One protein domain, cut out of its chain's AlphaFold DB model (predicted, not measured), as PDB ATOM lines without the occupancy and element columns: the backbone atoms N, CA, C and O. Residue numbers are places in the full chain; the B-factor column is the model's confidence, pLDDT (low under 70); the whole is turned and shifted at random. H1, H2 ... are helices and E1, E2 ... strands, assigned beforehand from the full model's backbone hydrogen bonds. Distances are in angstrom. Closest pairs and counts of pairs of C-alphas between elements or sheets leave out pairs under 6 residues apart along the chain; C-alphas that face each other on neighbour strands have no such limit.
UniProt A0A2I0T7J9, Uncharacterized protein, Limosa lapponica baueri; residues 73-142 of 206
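AT A GLANCE: This is residues 73 to 142 of the 206 residues of an uncharacterized protein of Limosa lapponica baueri (UniProt A0A2I0T7J9). One long helix, H1, crosses a small three-stranded sheet, with the hairpin of E2 and E3 under it, and a short second helix, H2, sits off the sheet, close to the first half of H1. H1 and the sheet make two layers, a helix on one face of a sheet. The printed part has 70 residues, in the order H1, E1, E2, E3, H2; the sheet is mixed, in the order E1, E3, E2, and the class is mixed, helices and strands. The whole is compact, with a radius of gyration of the C-alphas of 11.6 A, and rounded, spanning 29 by 24 by 21 A.

IN THESE COORDINATES: H1, residues 73 to 94, runs 30.9 A from C-alpha 73 at (2.156, 25.888, 336.711). E1 is residues 106 to 108, 6.1 A; E2 is residues 116 to 121, 16.9 A; E3 is residues 124 to 130, 19.7 A. H2, residues 134 to 142, runs 12.4 A to C-alpha 142 at (3.900, 39.701, 343.269).

HOW THE PARTS SIT: H1 is on the sheet at a height of 8.4 A, over E3 and E2, and runs across the strands, at 88 degrees to E2 on the local plane. Its closest C-alphas to E2 are those of Glu 80 and Ile 119, 7.0 A. E2 and E3 form an antiparallel hairpin, with N 126 and O 119 within hydrogen-bond range at 2.8 A. E1 and E3 are parallel, with N 106 and O 127 at 2.8 A. H2 is not on the sheet; it is close to H1 but not clearly touching, the closest C-alphas being those of Tyr 79 and Ile 141, 7.1 A, about perpendicular at 88 degrees. In H1 and H2 every O i to N i+4 pair is within hydrogen-bond range.

THE WHOLE: The two C-alphas farthest apart, of Gly 123 and Asn 135, are 32.0 A apart. The printed part has no cut. The link from H1 to E1, 11 residues, is long. The mean pLDDT of the printed part is 95.4, and no printed residue is under 70.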
ATOM      1  N   ASN A  73       1.543  25.948 338.046       95.94
ATOM      2  CA  ASN A  73       2.156  25.888 336.711       95.94
ATOM      3  C   ASN A  73       1.688  27.036 335.815       95.94
ATOM      4  O   ASN A  73       2.481  27.603 335.072       95.94
ATOM      5  N   ALA A  74       0.410  27.414 335.893       97.88
ATOM      6  CA  ALA A  74      -0.096  28.548 335.124       97.88
ATOM      7  C   ALA A  74       0.524  29.884 335.573       97.88
ATOM      8  O   ALA A  74       0.730  30.774 334.745       97.88
ATOM      9  N   ALA A  75       0.844  30.039 336.863       96.75
ATOM     10  CA  ALA A  75       1.590  31.184 337.372       96.75
ATOM     11  C   ALA A  75       3.040  31.182 336.867       96.75
ATOM     12  O   ALA A  75       3.501  32.219 336.388       96.75
ATOM     13  N   ARG A  76       3.723  30.025 336.894       96.94
ATOM     14  CA  ARG A  76       5.069  29.864 336.314       96.94
ATOM     15  C   ARG A  76       5.086  30.203 334.823       96.94
ATOM     16  O   ARG A  76       5.922  30.996 334.413       96.94
ATOM     17  N   GLN A  77       4.115  29.717 334.047       97.12
ATOM     18  CA  GLN A  77       4.016  30.027 332.618       97.12
ATOM     19  C   GLN A  77       3.906  31.537 332.364       97.12
ATOM     20  O   GLN A  77       4.662  32.084 331.572       97.12
ATOM     21  N   ARG A  78       3.018  32.249 333.079       97.06
ATOM     22  CA  ARG A  78       2.905  33.713 332.924       97.06
ATOM     23  C   ARG A  78       4.191  34.440 333.300       97.06
ATOM     24  O   ARG A  78       4.524  35.450 332.678       97.06
ATOM     25  N   TYR A  79       4.871  33.961 334.340       97.94
ATOM     26  CA  TYR A  79       6.162  34.494 334.747       97.94
ATOM     27  C   TYR A  79       7.196  34.340 333.625       97.94
ATOM     28  O   TYR A  79       7.808  35.334 333.235       97.94
ATOM     29  N   GLU A  80       7.321  33.144 333.051       97.69
ATOM     30  CA  GLU A  80       8.230  32.858 331.937       97.69
ATOM     31  C   GLU A  80       7.893  33.675 330.681       97.69
ATOM     32  O   GLU A  80       8.791  34.270 330.090       97.69
ATOM     33  N   ASP A  81       6.612  33.808 330.318       97.12
ATOM     34  CA  ASP A  81       6.163  34.625 329.177       97.12
ATOM     35  C   ASP A  81       6.592  36.099 329.328       97.12
ATOM     36  O   ASP A  81       7.085  36.746 328.392       97.12
ATOM     37  N   SER A  82       6.413  36.651 330.534       96.88
ATOM     38  CA  SER A  82       6.791  38.028 330.869       96.88
ATOM     39  C   SER A  82       8.310  38.207 330.908       96.88
ATOM     40  O   SER A  82       8.848  39.188 330.376       96.88
ATOM     41  N   LEU A  83       9.016  37.240 331.496       97.06
ATOM     42  CA  LEU A  83      10.470  37.201 331.559       97.06
ATOM     43  C   LEU A  83      11.079  37.177 330.154       97.06
ATOM     44  O   LEU A  83      11.944  38.002 329.839       97.06
ATOM     45  N   PHE A  84      10.579  36.289 329.295       97.06
ATOM     46  CA  PHE A  84      11.028  36.136 327.920       97.06
ATOM     47  C   PHE A  84      10.822  37.433 327.132       97.06
ATOM     48  O   PHE A  84      11.771  38.018 326.600       97.06
ATOM     49  N   THR A  85       9.589  37.950 327.135       95.69
ATOM     50  CA  THR A  85       9.220  39.173 326.411       95.69
ATOM     51  C   THR A  85      10.063  40.369 326.858       95.69
ATOM     52  O   THR A  85      10.628  41.090 326.031       95.69
ATOM     53  N   SER A  86      10.193  40.581 328.171       94.94
ATOM     54  CA  SER A  86      10.925  41.729 328.715       94.94
ATOM     55  C   SER A  86      12.431  41.653 328.444       94.94
ATOM     56  O   SER A  86      13.056  42.677 328.150       94.94
ATOM     57  N   THR A  87      13.018  40.457 328.487       95.06
ATOM     58  CA  THR A  87      14.448  40.252 328.234       95.06
ATOM     59  C   THR A  87      14.780  40.413 326.753       95.06
ATOM     60  O   THR A  87      15.726  41.129 326.424       95.06
ATOM     61  N   VAL A  88      13.962  39.865 325.845       93.31
ATOM     62  CA  VAL A  88      14.131  40.072 324.396       93.31
ATOM     63  C   VAL A  88      14.054  41.560 324.041       93.31
ATOM     64  O   VAL A  88      14.894  42.059 323.287       93.31
ATOM     65  N   LEU A  89      13.097  42.297 324.614       93.88
ATOM     66  CA  LEU A  89      12.990  43.743 324.409       93.88
ATOM     67  C   LEU A  89      14.221  44.492 324.938       93.88
ATOM     68  O   LEU A  89      14.785  45.316 324.220       93.88
ATOM     69  N   LYS A  90      14.689  44.185 326.153       94.56
ATOM     70  CA  LYS A  90      15.899  44.806 326.725       94.56
ATOM     71  C   LYS A  90      17.148  44.526 325.894       94.56
ATOM     72  O   LYS A  90      17.943  45.439 325.694       94.56
ATOM     73  N   ASN A  91      17.312  43.304 325.393       94.12
ATOM     74  CA  ASN A  91      18.429  42.941 324.522       94.12
ATOM     75  C   ASN A  91      18.421  43.776 323.235       94.12
ATOM     76  O   ASN A  91      19.445  44.356 322.878       94.12
ATOM     77  N   ARG A  92      17.253  43.929 322.596       92.44
ATOM     78  CA  ARG A  92      17.095  44.766 321.394       92.44
ATOM     79  C   ARG A  92      17.369  46.249 321.659       92.44
ATOM     80  O   ARG A  92      18.016  46.893 320.845       92.44
ATOM     81  N   LEU A  93      16.880  46.788 322.777       95.56
ATOM     82  CA  LEU A  93      16.979  48.219 323.089       95.56
ATOM     83  C   LEU A  93      18.356  48.636 323.618       95.56
ATOM     84  O   LEU A  93      18.805  49.742 323.339       95.56
ATOM     85  N   LEU A  94      19.013  47.776 324.401       94.50
ATOM     86  CA  LEU A  94      20.266  48.094 325.096       94.50
ATOM     87  C   LEU A  94      21.492  47.396 324.491       94.50
ATOM     88  O   LEU A  94      22.578  47.493 325.058       94.50
ATOM     89  N   GLY A  95      21.327  46.645 323.397       90.44
ATOM     90  CA  GLY A  95      22.403  45.848 322.797       90.44
ATOM     91  C   GLY A  95      22.940  44.742 323.714       90.44
ATOM     92  O   GLY A  95      24.074  44.298 323.544       90.44
ATOM     93  N   LYS A  96      22.155  44.314 324.712       91.19
ATOM     94  CA  LYS A  96      22.514  43.212 325.617       91.19
ATOM     95  C   LYS A  96      22.247  41.857 324.957       91.19
ATOM     96  O   LYS A  96      21.469  41.756 324.013       91.19
ATOM     97  N   GLN A  97      22.884  40.813 325.479       91.44
ATOM     98  CA  GLN A  97      22.750  39.431 324.998       91.44
ATOM     99  C   GLN A  97      22.368  38.458 326.126       91.44
ATOM    100  O   GLN A  97      22.680  37.271 326.083       91.44
ATOM    101  N   THR A  98      21.699  38.957 327.169       95.06
ATOM    102  CA  THR A  98      21.321  38.143 328.329       95.06
ATOM    103  C   THR A  98      20.327  37.056 327.920       95.06
ATOM    104  O   THR A  98      19.348  37.342 327.233       95.06
ATOM    105  N   GLY A  99      20.576  35.822 328.347       95.25
ATOM    106  CA  GLY A  99      19.750  34.653 328.070       95.25
ATOM    107  C   GLY A  99      19.890  34.076 326.660       95.25
ATOM    108  O   GLY A  99      19.192  33.121 326.360       95.25
ATOM    109  N   LEU A 100      20.752  34.608 325.782       94.56
ATOM    110  CA  LEU A 100      20.872  34.108 324.400       94.56
ATOM    111  C   LEU A 100      21.735  32.844 324.266       94.56
ATOM    112  O   LEU A 100      21.590  32.109 323.293       94.56
ATOM    113  N   THR A 101      22.636  32.597 325.218       94.75
ATOM    114  CA  THR A 101      23.532  31.432 325.238       94.75
ATOM    115  C   THR A 101      23.653  30.880 326.657       94.75
ATOM    116  O   THR A 101      23.418  31.600 327.628       94.75
ATOM    117  N   SER A 102      24.076  29.619 326.783       93.69
ATOM    118  CA  SER A 102      24.317  28.976 328.086       93.69
ATOM    119  C   SER A 102      25.450  29.638 328.898       93.69
ATOM    120  O   SER A 102      25.442  29.604 330.131       93.69
ATOM    121  N   ASP A 103      26.391  30.314 328.225       94.31
ATOM    122  CA  ASP A 103      27.482  31.069 328.868       94.31
ATOM    123  C   ASP A 103      27.037  32.443 329.395       94.31
ATOM    124  O   ASP A 103      27.677  33.015 330.277       94.31
ATOM    125  N   SER A 104      25.926  32.975 328.878       95.56
ATOM    126  CA  SER A 104      25.343  34.255 329.287       95.56
ATOM    127  C   SER A 104      23.848  34.089 329.611       95.56
ATOM    128  O   SER A 104      23.011  34.726 328.958       95.56
ATOM    129  N   PRO A 105      23.482  33.245 330.596       97.44
ATOM    130  CA  PRO A 105      22.090  32.960 330.921       97.44
ATOM    131  C   PRO A 105      21.426  34.144 331.636       97.44
ATOM    132  O   PRO A 105      22.088  35.026 332.192       97.44
ATOM    133  N   TYR A 106      20.096  34.163 331.651       97.81
ATOM    134  CA  TYR A 106      19.348  35.017 332.564       97.81
ATOM    135  C   TYR A 106      19.390  34.418 333.976       97.81
ATOM    136  O   TYR A 106      19.126  33.233 334.157       97.81
ATOM    137  N   LEU A 107      19.708  35.237 334.977       97.56
ATOM    138  CA  LEU A 107      19.772  34.803 336.372       97.56
ATOM    139  C   LEU A 107      18.375  34.859 337.012       97.56
ATOM    140  O   LEU A 107      17.895  35.946 337.331       97.56
ATOM    141  N   ASP A 108      17.721  33.705 337.167       97.69
ATOM    142  CA  ASP A 108      16.356  33.588 337.699       97.69
ATOM    143  C   ASP A 108      16.369  33.309 339.220       97.69
ATOM    144  O   ASP A 108      16.795  32.236 339.651       97.69
ATOM    145  N   PRO A 109      15.870  34.222 340.070       96.94
ATOM    146  CA  PRO A 109      15.789  33.991 341.512       96.94
ATOM    147  C   PRO A 109      14.736  32.966 341.933       96.94
ATOM    148  O   PRO A 109      14.816  32.440 343.041       96.94
ATOM    149  N   CYS A 110      13.753  32.682 341.079       96.50
ATOM    150  CA  CYS A 110      12.715  31.686 341.320       96.50
ATOM    151  C   CYS A 110      13.138  30.263 340.958       96.50
ATOM    152  O   CYS A 110      12.418  29.321 341.295       96.50
ATOM    153  N   LEU A 111      14.283  30.097 340.295       94.56
ATOM    154  CA  LEU A 111      14.893  28.793 340.098       94.56
ATOM    155  C   LEU A 111      15.851  28.462 341.252       94.56
ATOM    156  O   LEU A 111      16.486  29.362 341.815       94.56
ATOM    157  N   PRO A 112      15.992  27.172 341.598       91.69
ATOM    158  CA  PRO A 112      16.961  26.721 342.590       91.69
ATOM    159  C   PRO A 112      18.382  27.141 342.229       91.69
ATOM    160  O   PRO A 112      18.709  27.278 341.053       91.69
ATOM    161  N   LEU A 113      19.236  27.305 343.238       92.00
ATOM    162  CA  LEU A 113      20.625  27.702 343.020       92.00
ATOM    163  C   LEU A 113      21.318  26.768 342.012       92.00
ATOM    164  O   LEU A 113      21.263  25.550 342.158       92.00
ATOM    165  N   ASP A 114      21.943  27.372 341.001       92.31
ATOM    166  CA  ASP A 114      22.673  26.730 339.901       92.31
ATOM    167  C   ASP A 114      21.837  25.848 338.958       92.31
ATOM    168  O   ASP A 114      22.378  25.314 337.984       92.31
ATOM    169  N   ALA A 115      20.519  25.748 339.166       92.94
ATOM    170  CA  ALA A 115      19.636  25.032 338.254       92.94
ATOM    171  C   ALA A 115      19.687  25.668 336.858       92.94
ATOM    172  O   ALA A 115      19.548  26.884 336.713       92.94
ATOM    173  N   GLN A 116      19.896  24.841 335.838       95.88
ATOM    174  CA  GLN A 116      19.848  25.254 334.439       95.88
ATOM    175  C   GLN A 116      18.467  24.943 333.882       95.88
ATOM    176  O   GLN A 116      17.935  23.861 334.125       95.88
ATOM    177  N   ASP A 117      17.898  25.894 333.152       96.81
ATOM    178  CA  ASP A 117      16.575  25.761 332.547       96.81
ATOM    179  C   ASP A 117      16.515  26.558 331.238       96.81
ATOM    180  O   ASP A 117      17.378  27.403 330.970       96.81
ATOM    181  N   GLU A 118      15.508  26.294 330.414       97.38
ATOM    182  CA  GLU A 118      15.345  26.919 329.106       97.38
ATOM    183  C   GLU A 118      13.885  27.284 328.832       97.38
ATOM    184  O   GLU A 118      12.988  26.448 328.912       97.38
ATOM    185  N   ILE A 119      13.651  28.523 328.396       97.44
ATOM    186  CA  ILE A 119      12.349  28.951 327.877       97.44
ATOM    187  C   ILE A 119      12.403  28.928 326.351       97.44
ATOM    188  O   ILE A 119      13.217  29.625 325.742       97.44
ATOM    189  N   GLN A 120      11.500  28.176 325.723       95.88
ATOM    190  CA  GLN A 120      11.369  28.122 324.267       95.88
ATOM    191  C   GLN A 120      10.085  28.823 323.815       95.88
ATOM    192  O   GLN A 120       8.981  28.351 324.081       95.88
ATOM    193  N   GLN A 121      10.221  29.950 323.112       94.50
ATOM    194  CA  GLN A 121       9.090  30.732 322.599       94.50
ATOM    195  C   GLN A 121       9.381  31.306 321.218       94.50
ATOM    196  O   GLN A 121      10.465  31.822 320.956       94.50
ATOM    197  N   ASN A 122       8.392  31.246 320.320       91.19
ATOM    198  CA  ASN A 122       8.478  31.807 318.964       91.19
ATOM    199  C   ASN A 122       9.723  31.346 318.171       91.19
ATOM    200  O   ASN A 122      10.299  32.118 317.406       91.19
ATOM    201  N   GLY A 123      10.160  30.097 318.375       91.50
ATOM    202  CA  GLY A 123      11.355  29.534 317.733       91.50
ATOM    203  C   GLY A 123      12.691  30.057 318.278       91.50
ATOM    204  O   GLY A 123      13.729  29.796 317.675       91.50
ATOM    205  N   GLN A 124      12.685  30.792 319.390       92.88
ATOM    206  CA  GLN A 124      13.879  31.250 320.096       92.88
ATOM    207  C   GLN A 124      13.994  30.541 321.451       92.88
ATOM    208  O   GLN A 124      12.985  30.300 322.117       92.88
ATOM    209  N   THR A 125      15.228  30.273 321.873       95.81
ATOM    210  CA  THR A 125      15.544  29.698 323.186       95.81
ATOM    211  C   THR A 125      16.169  30.762 324.076       95.81
ATOM    212  O   THR A 125      17.054  31.499 323.637       95.81
ATOM    213  N   MET A 126      15.714  30.833 325.325       97.38
ATOM    214  CA  MET A 126      16.301  31.650 326.376       97.38
ATOM    215  C   MET A 126      16.844  30.760 327.486       97.38
ATOM    216  O   MET A 126      16.083  30.034 328.116       97.38
ATOM    217  N   TYR A 127      18.144  30.847 327.741       98.19
ATOM    218  CA  TYR A 127      18.824  30.074 328.777       98.19
ATOM    219  C   TYR A 127      18.720  30.776 330.128       98.19
ATOM    220  O   TYR A 127      18.978  31.982 330.229       98.19
ATOM    221  N   LEU A 128      18.386  30.016 331.165       98.19
ATOM    222  CA  LEU A 128      18.251  30.474 332.540       98.19
ATOM    223  C   LEU A 128      19.285  29.792 333.441       98.19
ATOM    224  O   LEU A 128      19.697  28.654 333.210       98.19
ATOM    225  N   ARG A 129      19.679  30.489 334.507       97.75
ATOM    226  CA  ARG A 129      20.425  29.915 335.626       97.75
ATOM    227  C   ARG A 129      19.828  30.400 336.934       97.75
ATOM    228  O   ARG A 129      19.676  31.603 337.130       97.75
ATOM    229  N   GLY A 130      19.493  29.473 337.818       96.19
ATOM    230  CA  GLY A 130      18.851  29.804 339.075       96.19
ATOM    231  C   GLY A 130      19.808  30.401 340.100       96.19
ATOM    232  O   GLY A 130      20.949  29.961 340.239       96.19
ATOM    233  N   THR A 131      19.347  31.414 340.833       95.75
ATOM    234  CA  THR A 131      20.113  32.012 341.942       95.75
ATOM    235  C   THR A 131      19.586  31.603 343.314       95.75
ATOM    236  O   THR A 131      20.234  31.899 344.315       95.75
ATOM    237  N   GLY A 132      18.422  30.948 343.385       93.44
ATOM    238  CA  GLY A 132      17.817  30.496 344.638       93.44
ATOM    239  C   GLY A 132      17.425  31.618 345.606       93.44
ATOM    240  O   GLY A 132      17.319  31.375 346.809       93.44
ATOM    241  N   ASP A 133      17.224  32.854 345.131       95.56
ATOM    242  CA  ASP A 133      16.823  33.965 346.003       95.56
ATOM    243  C   ASP A 133      15.308  33.963 346.232       95.56
ATOM    244  O   ASP A 133      14.526  34.619 345.540       95.56
ATOM    245  N   PHE A 134      14.890  33.230 347.263       93.56
ATOM    246  CA  PHE A 134      13.485  33.098 347.641       93.56
ATOM    247  C   PHE A 134      12.792  34.442 347.925       93.56
ATOM    248  O   PHE A 134      11.606  34.594 347.631       93.56
ATOM    249  N   ASN A 135      13.486  35.419 348.521       95.19
ATOM    250  CA  ASN A 135      12.852  36.703 348.837       95.19
ATOM    251  C   ASN A 135      12.619  37.501 347.553       95.19
ATOM    252  O   ASN A 135      11.503  37.967 347.324       95.19
ATOM    253  N   LEU A 136      13.641  37.591 346.701       96.81
ATOM    254  CA  LEU A 136      13.540  38.291 345.428       96.81
ATOM    255  C   LEU A 136      12.517  37.625 344.501       96.81
ATOM    256  O   LEU A 136      11.728  38.316 343.858       96.81
ATOM    257  N   CYS A 137      12.456  36.290 344.486       97.19
ATOM    258  CA  CYS A 137      11.424  35.570 343.750       97.19
ATOM    259  C   CYS A 137      10.016  36.008 344.182       97.19
ATOM    260  O   CYS A 137       9.190  36.351 343.337       97.19
ATOM    261  N   ARG A 138       9.745  36.074 345.495       95.88
ATOM    262  CA  ARG A 138       8.442  36.513 346.027       95.88
ATOM    263  C   ARG A 138       8.066  37.931 345.606       95.88
ATOM    264  O   ARG A 138       6.886  38.195 345.378       95.88
ATOM    265  N   GLU A 139       9.039  38.830 345.524       96.88
ATOM    266  CA  GLU A 139       8.826  40.204 345.066       96.88
ATOM    267  C   GLU A 139       8.506  40.248 343.569       96.88
ATOM    268  O   GLU A 139       7.540  40.892 343.162       96.88
ATOM    269  N   ILE A 140       9.258  39.505 342.754       96.62
ATOM    270  CA  ILE A 140       9.090  39.476 341.297       96.62
ATOM    271  C   ILE A 140       7.769  38.827 340.880       96.62
ATOM    272  O   ILE A 140       7.157  39.272 339.908       96.62
ATOM    273  N   ILE A 141       7.294  37.805 341.601       96.31
ATOM    274  CA  ILE A 141       6.016  37.151 341.278       96.31
ATOM    275  C   ILE A 141       4.793  37.928 341.792       96.31
ATOM    276  O   ILE A 141       3.665  37.625 341.401       96.31
ATOM    277  N   GLN A 142       4.987  38.935 342.652       95.69
ATOM    278  CA  GLN A 142       3.900  39.701 343.269       95.69
ATOM    279  C   GLN A 142       2.906  40.284 342.242       95.69
ATOM    280  O   GLN A 142       1.698  40.102 342.446       95.69
TER     281      GLN A 142